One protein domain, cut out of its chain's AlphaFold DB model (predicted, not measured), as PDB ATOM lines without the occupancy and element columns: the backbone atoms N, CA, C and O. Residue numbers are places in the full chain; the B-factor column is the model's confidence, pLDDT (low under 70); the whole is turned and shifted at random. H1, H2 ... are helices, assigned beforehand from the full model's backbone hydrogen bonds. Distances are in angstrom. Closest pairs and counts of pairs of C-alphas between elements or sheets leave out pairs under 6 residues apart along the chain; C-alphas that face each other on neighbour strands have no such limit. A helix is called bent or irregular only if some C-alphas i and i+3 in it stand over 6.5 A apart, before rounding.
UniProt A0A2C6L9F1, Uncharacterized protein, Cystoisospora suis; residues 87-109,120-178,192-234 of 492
ATOM      1  N   PHE A  87     159.941 135.623 124.212       81.25
ATOM      2  CA  PHE A  87     158.678 135.824 124.908       81.25
ATOM      3  C   PHE A  87     158.382 134.726 125.938       81.25
ATOM      4  O   PHE A  87     157.977 135.013 127.064       81.25
ATOM      5  N   ALA A  88     158.624 133.457 125.597       84.19
ATOM      6  CA  ALA A  88     158.461 132.368 126.556       84.19
ATOM      7  C   ALA A  88     159.418 132.505 127.752       84.19
ATOM      8  O   ALA A  88     159.055 132.114 128.863       84.19
ATOM      9  N   ASP A  89     160.619 133.046 127.541       86.44
ATOM     10  CA  ASP A  89     161.600 133.274 128.603       86.44
ATOM     11  C   ASP A  89     161.246 134.502 129.464       86.44
ATOM     12  O   ASP A  89     161.312 134.413 130.691       86.44
ATOM     13  N   GLU A  90     160.743 135.587 128.869       88.31
ATOM     14  CA  GLU A  90     160.201 136.742 129.604       88.31
ATOM     15  C   GLU A  90     159.005 136.346 130.482       88.31
ATOM     16  O   GLU A  90     158.963 136.651 131.673       88.31
ATOM     17  N   LEU A  91     158.066 135.559 129.944       84.62
ATOM     18  CA  LEU A  91     156.935 135.044 130.719       84.62
ATOM     19  C   LEU A  91     157.362 134.122 131.856       84.62
ATOM     20  O   LEU A  91     156.704 134.081 132.900       84.62
ATOM     21  N   ARG A  92     158.444 133.358 131.673       84.62
ATOM     22  CA  ARG A  92     159.025 132.540 132.744       84.62
ATOM     23  C   ARG A  92     159.621 133.408 133.843       84.62
ATOM     24  O   ARG A  92     159.483 133.024 135.001       84.62
ATOM     25  N   ALA A  93     160.197 134.558 133.507       88.00
ATOM     26  CA  ALA A  93     160.751 135.504 134.472       88.00
ATOM     27  C   ALA A  93     159.683 136.293 135.255       88.00
ATOM     28  O   ALA A  93     160.004 136.894 136.275       88.00
ATOM     29  N   CYS A  94     158.418 136.285 134.824       86.88
ATOM     30  CA  CYS A  94     157.343 136.934 135.574       86.88
ATOM     31  C   CYS A  94     157.013 136.216 136.885       86.88
ATOM     32  O   CYS A  94     156.628 135.041 136.879       86.88
ATOM     33  N   ASP A  95     157.020 136.984 137.975       86.56
ATOM     34  CA  ASP A  95     156.635 136.540 139.318       86.56
ATOM     35  C   ASP A  95     155.269 137.093 139.755       86.56
ATOM     36  O   ASP A  95     154.651 136.589 140.694       86.56
ATOM     37  N   THR A  96     154.756 138.121 139.067       84.94
ATOM     38  CA  THR A  96     153.502 138.799 139.433       84.94
ATOM     39  C   THR A  96     152.490 138.844 138.287       84.94
ATOM     40  O   THR A  96     152.854 138.867 137.112       84.94
ATOM     41  N   SER A  97     151.192 138.926 138.621       78.12
ATOM     42  CA  SER A  97     150.121 139.130 137.625       78.12
ATOM     43  C   SER A  97     150.352 140.380 136.797       78.12
ATOM     44  O   SER A  97     150.164 140.347 135.589       78.12
ATOM     45  N   LYS A  98     150.772 141.472 137.443       83.38
ATOM     46  CA  LYS A  98     151.001 142.756 136.783       83.38
ATOM     47  C   LYS A  98     152.056 142.644 135.690       83.38
ATOM     48  O   LYS A  98     151.781 143.107 134.598       83.38
ATOM     49  N   GLN A  99     153.173 141.961 135.943       88.69
ATOM     50  CA  GLN A  99     154.212 141.739 134.931       88.69
ATOM     51  C   GLN A  99     153.699 140.902 133.756       88.69
ATOM     52  O   GLN A  99     153.912 141.263 132.607       88.69
ATOM     53  N   VAL A 100     152.962 139.817 134.026       83.38
ATOM     54  CA  VAL A 100     152.350 139.004 132.958       83.38
ATOM     55  C   VAL A 100     151.407 139.855 132.101       83.38
ATOM     56  O   VAL A 100     151.420 139.759 130.879       83.38
ATOM     57  N   LEU A 101     150.604 140.709 132.735       80.88
ATOM     58  CA  LEU A 101     149.665 141.596 132.050       80.88
ATOM     59  C   LEU A 101     150.356 142.745 131.323       80.88
ATOM     60  O   LEU A 101     149.875 143.172 130.284       80.88
ATOM     61  N   GLU A 102     151.451 143.261 131.865       87.56
ATOM     62  CA  GLU A 102     152.259 144.305 131.248       87.56
ATOM     63  C   GLU A 102     152.949 143.773 129.998       87.56
ATOM     64  O   GLU A 102     152.869 144.417 128.962       87.56
ATOM     65  N   ILE A 103     153.483 142.548 130.041       85.75
ATOM     66  CA  ILE A 103     153.993 141.854 128.853       85.75
ATOM     67  C   ILE A 103     152.887 141.677 127.804       85.75
ATOM     68  O   ILE A 103     153.118 141.957 126.634       85.75
ATOM     69  N   LEU A 104     151.677 141.266 128.209       76.06
ATOM     70  CA  LEU A 104     150.547 141.134 127.277       76.06
ATOM     71  C   LEU A 104     150.077 142.466 126.682       76.06
ATOM     72  O   LEU A 104     149.572 142.493 125.566       76.06
ATOM     73  N   ARG A 105     150.173 143.553 127.450       80.44
ATOM     74  CA  ARG A 105     149.757 144.899 127.032       80.44
ATOM     75  C   ARG A 105     150.865 145.657 126.313       80.44
ATOM     76  O   ARG A 105     150.581 146.700 125.727       80.44
ATOM     77  N   SER A 106     152.109 145.191 126.405       82.81
ATOM     78  CA  SER A 106     153.257 145.919 125.896       82.81
ATOM     79  C   SER A 106     153.154 146.042 124.372       82.81
ATOM     80  O   SER A 106     153.038 145.029 123.681       82.81
ATOM     81  N   PRO A 107     153.254 147.263 123.815       64.00
ATOM     82  CA  PRO A 107     153.218 147.501 122.372       64.00
ATOM     83  C   PRO A 107     154.441 146.926 121.637       64.00
ATOM     84  O   PRO A 107     154.493 146.965 120.410       64.00
ATOM     85  N   SER A 108     155.416 146.362 122.364       61.31
ATOM     86  CA  SER A 108     156.457 145.497 121.793       61.31
ATOM     87  C   SER A 108     155.894 144.211 121.168       61.31
ATOM     88  O   SER A 108     156.627 143.506 120.481       61.31
ATOM     89  N   PHE A 109     154.595 143.942 121.343       56.66
ATOM     90  CA  PHE A 109     153.754 143.243 120.375       56.66
ATOM     91  C   PHE A 109     153.237 144.261 119.343       56.66
ATOM     92  O   PHE A 109     152.166 144.840 119.553       56.66
ATOM     93  N   VAL A 120     149.652 138.689 116.308       62.69
ATOM     94  CA  VAL A 120     150.890 138.010 116.692       62.69
ATOM     95  C   VAL A 120     150.581 136.538 116.952       62.69
ATOM     96  O   VAL A 120     149.876 136.186 117.895       62.69
ATOM     97  N   MET A 121     151.112 135.665 116.097       67.00
ATOM     98  CA  MET A 121     150.919 134.227 116.224       67.00
ATOM     99  C   MET A 121     151.792 133.697 117.365       67.00
ATOM    100  O   MET A 121     152.996 133.506 117.187       67.00
ATOM    101  N   LEU A 122     151.191 133.438 118.528       75.50
ATOM    102  CA  LEU A 122     151.884 132.746 119.613       75.50
ATOM    103  C   LEU A 122     152.261 131.337 119.153       75.50
ATOM    104  O   LEU A 122     151.421 130.574 118.664       75.50
ATOM    105  N   LEU A 123     153.525 130.960 119.337       81.94
ATOM    106  CA  LEU A 123     153.932 129.581 119.119       81.94
ATOM    107  C   LEU A 123     153.297 128.681 120.197       81.94
ATOM    108  O   LEU A 123     152.973 129.141 121.298       81.94
ATOM    109  N   PRO A 124     153.158 127.367 119.949       81.06
ATOM    110  CA  PRO A 124     152.667 126.429 120.960       81.06
ATOM    111  C   PRO A 124     153.429 126.522 122.292       81.06
ATOM    112  O   PRO A 124     152.838 126.427 123.369       81.06
ATOM    113  N   GLN A 125     154.745 126.747 122.233       82.25
ATOM    114  CA  GLN A 125     155.583 126.924 123.419       82.25
ATOM    115  C   GLN A 125     155.230 128.199 124.197       82.25
ATOM    116  O   GLN A 125     155.252 128.169 125.427       82.25
ATOM    117  N   ASP A 126     154.858 129.273 123.501       82.62
ATOM    118  CA  ASP A 126     154.469 130.554 124.098       82.62
ATOM    119  C   ASP A 126     153.141 130.429 124.832       82.62
ATOM    120  O   ASP A 126     153.033 130.822 125.992       82.62
ATOM    121  N   CYS A 127     152.160 129.772 124.204       80.69
ATOM    122  CA  CYS A 127     150.869 129.475 124.824       80.69
ATOM    123  C   CYS A 127     151.047 128.706 126.143       80.69
ATOM    124  O   CYS A 127     150.419 129.022 127.157       80.69
ATOM    125  N   LEU A 128     151.931 127.702 126.156       85.50
ATOM    126  CA  LEU A 128     152.210 126.911 127.357       85.50
ATOM    127  C   LEU A 128     153.009 127.685 128.407       85.50
ATOM    128  O   LEU A 128     152.711 127.567 129.597       85.50
ATOM    129  N   ALA A 129     154.018 128.462 128.006       84.81
ATOM    130  CA  ALA A 129     154.772 129.322 128.918       84.81
ATOM    131  C   ALA A 129     153.841 130.327 129.605       84.81
ATOM    132  O   ALA A 129     153.894 130.491 130.825       84.81
ATOM    133  N   PHE A 130     152.912 130.895 128.840       78.31
ATOM    134  CA  PHE A 130     151.907 131.817 129.334       78.31
ATOM    135  C   PHE A 130     150.939 131.156 130.323       78.31
ATOM    136  O   PHE A 130     150.776 131.630 131.446       78.31
ATOM    137  N   LEU A 131     150.354 130.007 129.967       83.25
ATOM    138  CA  LEU A 131     149.498 129.222 130.866       83.25
ATOM    139  C   LEU A 131     150.209 128.856 132.182       83.25
ATOM    140  O   LEU A 131     149.599 128.871 133.253       83.25
ATOM    141  N   ASN A 132     151.507 128.553 132.123       85.94
ATOM    142  CA  ASN A 132     152.317 128.310 133.315       85.94
ATOM    143  C   ASN A 132     152.531 129.580 134.148       85.94
ATOM    144  O   ASN A 132     152.468 129.513 135.375       85.94
ATOM    145  N   ALA A 133     152.754 130.734 133.516       83.62
ATOM    146  CA  ALA A 133     152.827 132.013 134.214       83.62
ATOM    147  C   ALA A 133     151.507 132.324 134.940       83.62
ATOM    148  O   ALA A 133     151.522 132.625 136.132       83.62
ATOM    149  N   LEU A 134     150.360 132.121 134.281       77.81
ATOM    150  CA  LEU A 134     149.039 132.280 134.900       77.81
ATOM    151  C   LEU A 134     148.841 131.386 136.130       77.81
ATOM    152  O   LEU A 134     148.331 131.840 137.156       77.81
ATOM    153  N   LEU A 135     149.240 130.115 136.037       82.12
ATOM    154  CA  LEU A 135     149.127 129.169 137.149       82.12
ATOM    155  C   LEU A 135     149.966 129.576 138.357       82.12
ATOM    156  O   LEU A 135     149.504 129.409 139.484       82.12
ATOM    157  N   ARG A 136     151.172 130.111 138.133       81.06
ATOM    158  CA  ARG A 136     152.044 130.598 139.213       81.06
ATOM    159  C   ARG A 136     151.433 131.788 139.931       81.06
ATOM    160  O   ARG A 136     151.469 131.866 141.151       81.06
ATOM    161  N   VAL A 137     150.832 132.681 139.161       75.50
ATOM    162  CA  VAL A 137     150.338 133.949 139.674       75.50
ATOM    163  C   VAL A 137     149.103 133.788 140.569       75.50
ATOM    164  O   VAL A 137     148.892 134.663 141.398       75.50
ATOM    165  N   GLN A 138     148.308 132.708 140.439       67.88
ATOM    166  CA  GLN A 138     147.118 132.310 141.244       67.88
ATOM    167  C   GLN A 138     146.040 133.383 141.553       67.88
ATOM    168  O   GLN A 138     144.975 133.054 142.075       67.88
ATOM    169  N   LEU A 139     146.272 134.648 141.207       61.66
ATOM    170  CA  LEU A 139     145.544 135.833 141.661       61.66
ATOM    171  C   LEU A 139     144.675 136.451 140.570       61.66
ATOM    172  O   LEU A 139     143.870 137.338 140.858       61.66
ATOM    173  N   LEU A 140     144.804 135.994 139.322       64.31
ATOM    174  CA  LEU A 140     143.902 136.430 138.268       64.31
ATOM    175  C   LEU A 140     142.503 135.911 138.584       64.31
ATOM    176  O   LEU A 140     142.239 134.704 138.582       64.31
ATOM    177  N   ARG A 141     141.599 136.851 138.883       69.75
ATOM    178  CA  ARG A 141     140.171 136.563 138.986       69.75
ATOM    179  C   ARG A 141     139.771 135.896 137.676       69.75
ATOM    180  O   ARG A 141     139.810 136.526 136.624       69.75
ATOM    181  N   ARG A 142     139.376 134.624 137.754       73.69
ATOM    182  CA  ARG A 142     139.064 133.719 136.623       73.69
ATOM    183  C   ARG A 142     137.854 134.151 135.775       73.69
ATOM    184  O   ARG A 142     137.333 133.372 134.987       73.69
ATOM    185  N   THR A 143     137.379 135.371 135.989       76.25
ATOM    186  CA  THR A 143     136.214 136.007 135.370       76.25
ATOM    187  C   THR A 143     136.466 137.487 135.052       76.25
ATOM    188  O   THR A 143     135.538 138.186 134.664       76.25
ATOM    189  N   GLY A 144     137.687 138.002 135.258       84.38
ATOM    190  CA  GLY A 144     138.026 139.396 134.966       84.38
ATOM    191  C   GLY A 144     138.249 139.654 133.469       84.38
ATOM    192  O   GLY A 144     138.535 138.711 132.730       84.38
ATOM    193  N   PRO A 145     138.188 140.922 133.020       84.50
ATOM    194  CA  PRO A 145     138.417 141.293 131.618       84.50
ATOM    195  C   PRO A 145     139.799 140.851 131.119       84.50
ATOM    196  O   PRO A 145     139.950 140.449 129.975       84.50
ATOM    197  N   GLU A 146     140.792 140.832 132.004       81.31
ATOM    198  CA  GLU A 146     142.142 140.335 131.724       81.31
ATOM    199  C   GLU A 146     142.161 138.840 131.394       81.31
ATOM    200  O   GLU A 146     142.845 138.402 130.472       81.31
ATOM    201  N   PHE A 147     141.375 138.049 132.128       83.44
ATOM    202  CA  PHE A 147     141.246 136.623 131.866       83.44
ATOM    203  C   PHE A 147     140.487 136.359 130.559       83.44
ATOM    204  O   PHE A 147     140.827 135.430 129.830       83.44
ATOM    205  N   LEU A 148     139.477 137.178 130.246       86.00
ATOM    206  CA  LEU A 148     138.744 137.095 128.981       86.00
ATOM    207  C   LEU A 148     139.631 137.449 127.789       86.00
ATOM    208  O   LEU A 148     139.668 136.675 126.840       86.00
ATOM    209  N   HIS A 149     140.404 138.530 127.891       84.56
ATOM    210  CA  HIS A 149     141.383 138.905 126.875       84.56
ATOM    211  C   HIS A 149     142.401 137.783 126.637       84.56
ATOM    212  O   HIS A 149     142.712 137.440 125.503       84.56
ATOM    213  N   PHE A 150     142.858 137.127 127.706       82.38
ATOM    214  CA  PHE A 150     143.674 135.925 127.572       82.38
ATOM    215  C   PHE A 150     142.947 134.799 126.819       82.38
ATOM    216  O   PHE A 150     143.546 134.148 125.964       82.38
ATOM    217  N   CYS A 151     141.674 134.546 127.133       86.06
ATOM    218  CA  CYS A 151     140.900 133.545 126.404       86.06
ATOM    219  C   CYS A 151     140.829 133.888 124.914       86.06
ATOM    220  O   CYS A 151     140.945 132.970 124.113       86.06
ATOM    221  N   ASP A 152     140.687 135.170 124.559       87.81
ATOM    222  CA  ASP A 152     140.701 135.641 123.168       87.81
ATOM    223  C   ASP A 152     142.048 135.340 122.495       87.81
ATOM    224  O   ASP A 152     142.072 134.731 121.428       87.81
ATOM    225  N   LEU A 153     143.167 135.676 123.146       84.19
ATOM    226  CA  LEU A 153     144.513 135.421 122.619       84.19
ATOM    227  C   LEU A 153     144.800 133.927 122.436       84.19
ATOM    228  O   LEU A 153     145.349 133.510 121.415       84.19
ATOM    229  N   LEU A 154     144.434 133.099 123.417       85.50
ATOM    230  CA  LEU A 154     144.618 131.653 123.320       85.50
ATOM    231  C   LEU A 154     143.690 131.051 122.256       85.50
ATOM    232  O   LEU A 154     144.100 130.147 121.533       85.50
ATOM    233  N   GLU A 155     142.472 131.571 122.113       89.44
ATOM    234  CA  GLU A 155     141.559 131.187 121.040       89.44
ATOM    235  C   GLU A 155     142.137 131.509 119.656       89.44
ATOM    236  O   GLU A 155     142.179 130.637 118.789       89.44
ATOM    237  N   GLU A 156     142.635 132.729 119.454       87.81
ATOM    238  CA  GLU A 156     143.268 133.156 118.204       87.81
ATOM    239  C   GLU A 156     144.517 132.325 117.890       87.81
ATOM    240  O   GLU A 156     144.707 131.886 116.755       87.81
ATOM    241  N   SER A 157     145.315 132.012 118.910       84.69
ATOM    242  CA  SER A 157     146.505 131.168 118.771       84.69
ATOM    243  C   SER A 157     146.147 129.741 118.359       84.69
ATOM    244  O   SER A 157     146.762 129.185 117.449       84.69
ATOM    245  N   LEU A 158     145.122 129.148 118.979       86.94
ATOM    246  CA  LEU A 158     144.619 127.827 118.596       86.94
ATOM    247  C   LEU A 158     143.999 127.845 117.193       86.94
ATOM    248  O   LEU A 158     144.199 126.909 116.426       86.94
ATOM    249  N   ARG A 159     143.301 128.920 116.815       89.44
ATOM    250  CA  ARG A 159     142.767 129.094 115.460       89.44
ATOM    251  C   ARG A 159     143.882 129.153 114.418       89.44
ATOM    252  O   ARG A 159     143.837 128.409 113.442       89.44
ATOM    253  N   ALA A 160     144.889 129.996 114.633       86.19
ATOM    254  CA  ALA A 160     146.047 130.107 113.748       86.19
ATOM    255  C   ALA A 160     146.797 128.772 113.644       86.19
ATOM    256  O   ALA A 160     147.219 128.361 112.561       86.19
ATOM    257  N   TYR A 161     146.900 128.055 114.764       85.00
ATOM    258  CA  TYR A 161     147.463 126.716 114.796       85.00
ATOM    259  C   TYR A 161     146.665 125.724 113.942       85.00
ATOM    260  O   TYR A 161     147.265 124.991 113.161       85.00
ATOM    261  N   ASN A 162     145.333 125.737 114.023       88.50
ATOM    262  CA  ASN A 162     144.474 124.873 113.209       88.50
ATOM    263  C   ASN A 162     144.646 125.152 111.716       88.50
ATOM    264  O   ASN A 162     144.882 124.215 110.962       88.50
ATOM    265  N   VAL A 163     144.644 126.426 111.312       89.75
ATOM    266  CA  VAL A 163     144.883 126.829 109.915       89.75
ATOM    267  C   VAL A 163     146.244 126.336 109.425       89.75
ATOM    268  O   VAL A 163     146.373 125.845 108.304       89.75
ATOM    269  N   LYS A 164     147.281 126.426 110.267       87.62
ATOM    270  CA  LYS A 164     148.607 125.900 109.932       87.62
ATOM    271  C   LYS A 164     148.575 124.385 109.729       87.62
ATOM    272  O   LYS A 164     149.157 123.898 108.764       87.62
ATOM    273  N   VAL A 165     147.915 123.652 110.623       86.44
ATOM    274  CA  VAL A 165     147.790 122.192 110.522       86.44
ATOM    275  C   VAL A 165     147.022 121.796 109.263       86.44
ATOM    276  O   VAL A 165     147.489 120.929 108.531       86.44
ATOM    277  N   GLU A 166     145.904 122.456 108.969       89.25
ATOM    278  CA  GLU A 166     145.110 122.232 107.755       89.25
ATOM    279  C   GLU A 166     145.940 122.479 106.493       89.25
ATOM    280  O   GLU A 166     146.002 121.615 105.619       89.25
ATOM    281  N   LYS A 167     146.675 123.594 106.433       91.44
ATOM    282  CA  LYS A 167     147.573 123.897 105.313       91.44
ATOM    283  C   LYS A 167     148.673 122.843 105.150       91.44
ATOM    284  O   LYS A 167     148.966 122.435 104.027       91.44
ATOM    285  N   GLU A 168     149.276 122.384 106.249       88.56
ATOM    286  CA  GLU A 168     150.256 121.293 106.205       88.56
ATOM    287  C   GLU A 168     149.627 119.996 105.667       88.56
ATOM    288  O   GLU A 168     150.283 119.290 104.901       88.56
ATOM    289  N   GLU A 169     148.380 119.674 106.034       87.81
ATOM    290  CA  GLU A 169     147.640 118.518 105.502       87.81
ATOM    291  C   GLU A 169     147.324 118.662 104.005       87.81
ATOM    292  O   GLU A 169     147.557 117.720 103.246       87.81
ATOM    293  N   GLU A 170     146.893 119.836 103.548       91.81
ATOM    294  CA  GLU A 170     146.643 120.100 102.127       91.81
ATOM    295  C   GLU A 170     147.912 119.995 101.274       91.81
ATOM    296  O   GLU A 170     147.898 119.405 100.190       91.81
ATOM    297  N   GLU A 171     149.030 120.558 101.741       92.00
ATOM    298  CA  GLU A 171     150.316 120.465 101.043       92.00
ATOM    299  C   GLU A 171     150.781 119.011 100.913       92.00
ATOM    300  O   GLU A 171     151.363 118.636  99.892       92.00
ATOM    301  N   ARG A 172     150.487 118.169 101.911       86.81
ATOM    302  CA  ARG A 172     150.760 116.725 101.857       86.81
ATOM    303  C   ARG A 172     149.886 116.032 100.826       86.81
ATOM    304  O   ARG A 172     150.426 115.352  99.962       86.81
ATOM    305  N   MET A 173     148.577 116.278 100.845       87.81
ATOM    306  CA  MET A 173     147.659 115.707  99.853       87.81
ATOM    307  C   MET A 173     148.062 116.087  98.416       87.81
ATOM    308  O   MET A 173     148.007 115.254  97.506       87.81
ATOM    309  N   LYS A 174     148.549 117.320  98.205       92.00
ATOM    310  CA  LYS A 174     149.083 117.780  96.909       92.00
ATOM    311  C   LYS A 174     150.363 117.036  96.511       92.00
ATOM    312  O   LYS A 174     150.470 116.601  95.363       92.00
ATOM    313  N   LYS A 175     151.311 116.852  97.436       88.50
ATOM    314  CA  LYS A 175     152.549 116.083  97.193       88.50
ATOM    315  C   LYS A 175     152.262 114.614  96.881       88.50
ATOM    316  O   LYS A 175     152.840 114.074  95.937       88.50
ATOM    317  N   ASP A 176     151.339 113.999  97.614       85.50
ATOM    318  CA  ASP A 176     150.939 112.606  97.411       85.50
ATOM    319  C   ASP A 176     150.286 112.398  96.040       85.50
ATOM    320  O   ASP A 176     150.618 111.434  95.344       85.50
ATOM    321  N   SER A 177     149.444 113.344  95.610       88.44
ATOM    322  CA  SER A 177     148.809 113.329  94.285       88.44
ATOM    323  C   SER A 177     149.824 113.485  93.143       88.44
ATOM    324  O   SER A 177     149.719 112.804  92.127       88.44
ATOM    325  N   GLN A 178     150.843 114.337  93.305       89.00
ATOM    326  CA  GLN A 178     151.872 114.558  92.277       89.00
ATOM    327  C   GLN A 178     152.865 113.388  92.152       89.00
ATOM    328  O   GLN A 178     153.406 113.147  91.074       89.00
ATOM    329  N   VAL A 192     160.288 107.478 105.823       87.81
ATOM    330  CA  VAL A 192     160.814 108.610 106.607       87.81
ATOM    331  C   VAL A 192     159.796 109.751 106.698       87.81
ATOM    332  O   VAL A 192     159.545 110.258 107.791       87.81
ATOM    333  N   GLU A 193     159.156 110.120 105.583       85.25
ATOM    334  CA  GLU A 193     158.125 111.169 105.583       85.25
ATOM    335  C   GLU A 193     156.915 110.774 106.441       85.25
ATOM    336  O   GLU A 193     156.375 111.600 107.188       85.25
ATOM    337  N   ARG A 194     156.510 109.499 106.406       83.44
ATOM    338  CA  ARG A 194     155.429 108.979 107.251       83.44
ATOM    339  C   ARG A 194     155.771 109.065 108.737       83.44
ATOM    340  O   ARG A 194     154.951 109.553 109.513       83.44
ATOM    341  N   GLU A 195     156.968 108.647 109.141       87.31
ATOM    342  CA  GLU A 195     157.390 108.753 110.541       87.31
ATOM    343  C   GLU A 195     157.419 110.207 111.021       87.31
ATOM    344  O   GLU A 195     156.952 110.509 112.119       87.31
ATOM    345  N   GLU A 196     157.914 111.133 110.199       88.44
ATOM    346  CA  GLU A 196     157.922 112.555 110.541       88.44
ATOM    347  C   GLU A 196     156.496 113.108 110.704       88.44
ATOM    348  O   GLU A 196     156.213 113.889 111.613       88.44
ATOM    349  N   THR A 197     155.565 112.646 109.872       83.88
ATOM    350  CA  THR A 197     154.133 112.967 109.971       83.88
ATOM    351  C   THR A 197     153.532 112.530 111.296       83.88
ATOM    352  O   THR A 197     152.834 113.300 111.958       83.88
ATOM    353  N   GLU A 198     153.779 111.280 111.677       83.81
ATOM    354  CA  GLU A 198     153.265 110.707 112.915       83.81
ATOM    355  C   GLU A 198     153.878 111.403 114.135       83.81
ATOM    356  O   GLU A 198     153.154 111.698 115.087       83.81
ATOM    357  N   ARG A 199     155.166 111.775 114.075       88.12
ATOM    358  CA  ARG A 199     155.823 112.595 115.107       88.12
ATOM    359  C   ARG A 199     155.157 113.962 115.256       88.12
ATOM    360  O   ARG A 199     154.789 114.319 116.371       88.12
ATOM    361  N   ARG A 200     154.905 114.682 114.155       86.12
ATOM    362  CA  ARG A 200     154.201 115.978 114.204       86.12
ATOM    363  C   ARG A 200     152.787 115.837 114.774       86.12
ATOM    364  O   ARG A 200     152.388 116.624 115.621       86.12
ATOM    365  N   ARG A 201     152.047 114.791 114.389       83.88
ATOM    366  CA  ARG A 201     150.727 114.466 114.970       83.88
ATOM    367  C   ARG A 201     150.788 114.187 116.469       83.88
ATOM    368  O   ARG A 201     149.913 114.635 117.205       83.88
ATOM    369  N   ALA A 202     151.824 113.496 116.932       84.62
ATOM    370  CA  ALA A 202     152.046 113.304 118.359       84.62
ATOM    371  C   ALA A 202     152.360 114.635 119.068       84.62
ATOM    372  O   ALA A 202     151.858 114.868 120.165       84.62
ATOM    373  N   ASP A 203     153.128 115.532 118.445       86.44
ATOM    374  CA  ASP A 203     153.383 116.880 118.972       86.44
ATOM    375  C   ASP A 203     152.099 117.704 119.091       86.44
ATOM    376  O   ASP A 203     151.870 118.315 120.139       86.44
ATOM    377  N   TYR A 204     151.228 117.630 118.078       84.50
ATOM    378  CA  TYR A 204     149.893 118.232 118.089       84.50
ATOM    379  C   TYR A 204     149.084 117.737 119.297       84.50
ATOM    380  O   TYR A 204     148.626 118.533 120.120       84.50
ATOM    381  N   GLY A 205     148.992 116.417 119.480       84.81
ATOM    382  CA  GLY A 205     148.278 115.832 120.615       84.81
ATOM    383  C   GLY A 205     148.861 116.227 121.978       84.81
ATOM    384  O   GLY A 205     148.115 116.555 122.904       84.81
ATOM    385  N   ARG A 206     150.197 116.275 122.099       87.19
ATOM    386  CA  ARG A 206     150.889 116.696 123.329       87.19
ATOM    387  C   ARG A 206     150.594 118.146 123.691       87.19
ATOM    388  O   ARG A 206     150.381 118.436 124.870       87.19
ATOM    389  N   PHE A 207     150.580 119.040 122.704       87.88
ATOM    390  CA  PHE A 207     150.253 120.447 122.910       87.88
ATOM    391  C   PHE A 207     148.813 120.619 123.397       87.88
ATOM    392  O   PHE A 207     148.591 121.230 124.442       87.88
ATOM    393  N   ILE A 208     147.852 120.002 122.708       86.50
ATOM    394  CA  ILE A 208     146.431 120.058 123.072       86.50
ATOM    395  C   ILE A 208     146.195 119.516 124.484       86.50
ATOM    396  O   ILE A 208     145.534 120.168 125.295       86.50
ATOM    397  N   ARG A 209     146.798 118.369 124.824       87.88
ATOM    398  CA  ARG A 209     146.750 117.832 126.189       87.88
ATOM    399  C   ARG A 209     147.294 118.835 127.199       87.88
ATOM    400  O   ARG A 209     146.689 119.034 128.249       87.88
ATOM    401  N   ALA A 210     148.448 119.436 126.917       89.31
ATOM    402  CA  ALA A 210     149.065 120.385 127.830       89.31
ATOM    403  C   ALA A 210     148.164 121.610 128.047       89.31
ATOM    404  O   ALA A 210     147.959 121.997 129.192       89.31
ATOM    405  N   VAL A 211     147.552 122.156 126.993       88.12
ATOM    406  CA  VAL A 211     146.565 123.242 127.114       88.12
ATOM    407  C   VAL A 211     145.395 122.812 128.003       88.12
ATOM    408  O   VAL A 211     145.102 123.477 128.994       88.12
ATOM    409  N   LEU A 212     144.782 121.661 127.721       86.44
ATOM    410  CA  LEU A 212     143.647 121.134 128.485       86.44
ATOM    411  C   LEU A 212     143.964 120.914 129.965       86.44
ATOM    412  O   LEU A 212     143.185 121.323 130.829       86.44
ATOM    413  N   GLN A 213     145.119 120.322 130.267       88.25
ATOM    414  CA  GLN A 213     145.563 120.107 131.640       88.25
ATOM    415  C   GLN A 213     145.719 121.438 132.376       88.25
ATOM    416  O   GLN A 213     145.250 121.587 133.501       88.25
ATOM    417  N   LYS A 214     146.324 122.439 131.730       88.75
ATOM    418  CA  LYS A 214     146.537 123.753 132.343       88.75
ATOM    419  C   LYS A 214     145.223 124.495 132.572       88.75
ATOM    420  O   LYS A 214     145.062 125.121 133.614       88.75
ATOM    421  N   LEU A 215     144.260 124.384 131.658       87.38
ATOM    422  CA  LEU A 215     142.912 124.929 131.855       87.38
ATOM    423  C   LEU A 215     142.182 124.247 133.019       87.38
ATOM    424  O   LEU A 215     141.507 124.925 133.799       87.38
ATOM    425  N   ALA A 216     142.344 122.927 133.155       87.62
ATOM    426  CA  ALA A 216     141.815 122.156 134.275       87.62
ATOM    427  C   ALA A 216     142.438 122.589 135.611       87.62
ATOM    428  O   ALA A 216     141.707 122.877 136.562       87.62
ATOM    429  N   ASP A 217     143.763 122.739 135.658       87.75
ATOM    430  CA  ASP A 217     144.502 123.224 136.830       87.75
ATOM    431  C   ASP A 217     144.079 124.657 137.207       87.75
ATOM    432  O   ASP A 217     143.864 124.974 138.381       87.75
ATOM    433  N   LEU A 218     143.864 125.514 136.200       86.19
ATOM    434  CA  LEU A 218     143.340 126.872 136.369       86.19
ATOM    435  C   LEU A 218     141.878 126.892 136.825       86.19
ATOM    436  O   LEU A 218     141.394 127.948 137.229       86.19
ATOM    437  N   LYS A 219     141.167 125.758 136.782       88.50
ATOM    438  CA  LYS A 219     139.722 125.660 137.023       88.50
ATOM    439  C   LYS A 219     138.953 126.718 136.229       88.50
ATOM    440  O   LYS A 219     138.152 127.466 136.794       88.50
ATOM    441  N   ALA A 220     139.252 126.806 134.935       87.38
ATOM    442  CA  ALA A 220     138.743 127.832 134.036       87.38
ATOM    443  C   ALA A 220     137.703 127.272 133.042       87.38
ATOM    444  O   ALA A 220     138.005 127.106 131.857       87.38
ATOM    445  N   PRO A 221     136.460 126.990 133.482       85.88
ATOM    446  CA  PRO A 221     135.450 126.360 132.632       85.88
ATOM    447  C   PRO A 221     135.040 127.224 131.428       85.88
ATOM    448  O   PRO A 221     134.656 126.678 130.398       85.88
ATOM    449  N   LEU A 222     135.135 128.557 131.528       84.38
ATOM    450  CA  LEU A 222     134.791 129.459 130.423       84.38
ATOM    451  C   LEU A 222     135.829 129.414 129.294       84.38
ATOM    452  O   LEU A 222     135.458 129.242 128.136       84.38
ATOM    453  N   ALA A 223     137.116 129.519 129.637       86.94
ATOM    454  CA  ALA A 223     138.218 129.386 128.682       86.94
ATOM    455  C   ALA A 223     138.136 128.047 127.955       86.94
ATOM    456  O   ALA A 223     138.156 127.970 126.732       86.94
ATOM    457  N   PHE A 224     137.932 126.998 128.742       86.56
ATOM    458  CA  PHE A 224     137.751 125.656 128.245       86.56
ATOM    459  C   PHE A 224     136.605 125.545 127.236       86.56
ATOM    460  O   PHE A 224     136.820 125.053 126.134       86.56
ATOM    461  N   ARG A 225     135.416 126.066 127.571       86.50
ATOM    462  CA  ARG A 225     134.256 126.080 126.667       86.50
ATOM    463  C   ARG A 225     134.588 126.723 125.318       86.50
ATOM    464  O   ARG A 225     134.173 126.204 124.290       86.50
ATOM    465  N   ARG A 226     135.324 127.836 125.315       87.88
ATOM    466  CA  ARG A 226     135.710 128.536 124.078       87.88
ATOM    467  C   ARG A 226     136.717 127.744 123.247       87.88
ATOM    468  O   ARG A 226     136.665 127.764 122.026       87.88
ATOM    469  N   MET A 227     137.610 127.017 123.909       88.25
ATOM    470  CA  MET A 227     138.715 126.312 123.254       88.25
ATOM    471  C   MET A 227     138.310 124.960 122.669       88.25
ATOM    472  O   MET A 227     138.991 124.461 121.779       88.25
ATOM    473  N   VAL A 228     137.199 124.376 123.125       87.44
ATOM    474  CA  VAL A 228     136.724 123.054 122.686       87.44
ATOM    475  C   VAL A 228     136.598 122.937 121.165       87.44
ATOM    476  O   VAL A 228     137.092 121.961 120.605       87.44
ATOM    477  N   VAL A 229     136.041 123.950 120.492       89.31
ATOM    478  CA  VAL A 229     135.867 123.956 119.025       89.31
ATOM    479  C   VAL A 229     137.209 123.842 118.296       89.31
ATOM    480  O   VAL A 229     137.310 123.222 117.242       89.31
ATOM    481  N   TYR A 230     138.271 124.393 118.881       89.00
ATOM    482  CA  TYR A 230     139.608 124.352 118.296       89.00
ATOM    483  C   TYR A 230     140.362 123.070 118.622       89.00
ATOM    484  O   TYR A 230     141.286 122.710 117.901       89.00
ATOM    485  N   ILE A 231     139.968 122.380 119.690       86.00
ATOM    486  CA  ILE A 231     140.554 121.118 120.144       86.00
ATOM    487  C   ILE A 231     139.964 119.932 119.379       86.00
ATOM    488  O   ILE A 231     140.672 118.959 119.114       86.00
ATOM    489  N   GLU A 232     138.685 120.007 119.013       90.12
ATOM    490  CA  GLU A 232     137.948 118.914 118.383       90.12
ATOM    491  C   GLU A 232     138.646 118.307 117.146       90.12
ATOM    492  O   GLU A 232     138.820 117.079 117.124       90.12
ATOM    493  N   PRO A 233     139.175 119.098 116.184       89.81
ATOM    494  CA  PRO A 233     139.880 118.561 115.011       89.81
ATOM    495  C   PRO A 233     141.105 117.701 115.358       89.81
ATOM    496  O   PRO A 233     141.533 116.856 114.562       89.81
ATOM    497  N   HIS A 234     141.657 117.891 116.560       88.31
ATOM    498  CA  HIS A 234     142.871 117.232 117.033       88.31
ATOM    499  C   HIS A 234     142.614 115.954 117.821       88.31
ATOM    500  O   HIS A 234     143.555 115.190 118.038       88.31
TER     501      HIS A 234
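Overview. This is residues 87 to 109, 120 to 178 and 192 to 234 of the 492 residues of an uncharacterized protein of Cystoisospora suis (UniProt A0A2C6L9F1). Four helices, H3 to H6, form an up-and-down bundle, each running against the one before, and the long H4 and H5 reach past the shorter two at one end. The short H1 and H2 pack on H3, away from H6. The printed part has 125 residues with six named helices, H1 to H6 in chain order, and no named strand: all helix. It is elongated, spanning 53 by 30 by 21 A, and only just compact, close to loose, with a radius of gyration of the C-alphas of 16.1 A.

Arrangement. H1, residues 87 to 93, touches the hub H3, residues 124 to 137, the closest C-alphas being Ala 88 and Asp 126, 5.0 A apart. H2, residues 97 to 105, touches residues 133 to 137 of H3 alone, closest at the C-alphas of Ser 97 and Val 137, 5.6 A. Residues 207 to 217 alone of H5, residues 192 to 217, touch H3 at a shallow tilt of 19 degrees, the same way, closest at the C-alphas of Leu 131 and Lys 214, 6.4 A. H5 and H6, residues 221 to 234, form a helical hairpin, closest at the C-alphas of Leu 215 and Phe 224, 6.3 A. H4, residues 145 to 178, touches H6 with residues 148 to 162 alone, closest at the C-alphas of Cys 151 and Ala 223, 5.4 A. Every O i to N i+4 pair is within hydrogen-bond range in H1 to H5, against 6 of 10 in H6.

Along the chain. H1 begins at C-alpha 87 (158.678, 135.824, 124.908). H3 measures 20.3 A, H4 49.4 A and H5 37.3 A. H6, 19.5 A, ends at C-alpha 234 (142.871, 117.232, 117.033) and is only just irregular, with C-alphas 226 and 229 6.8 A apart.

Size, cuts and confidence. Residues 110 to 119 and 179 to 191 are not printed, with C-alpha gaps of 7.0 A and 17.9 A. Residues 173 to 178 of H4 stand free. Of the links printed whole, none is long. pLDDT is under 70 at residues 107 to 109, 120 to 121 and 138 to 141.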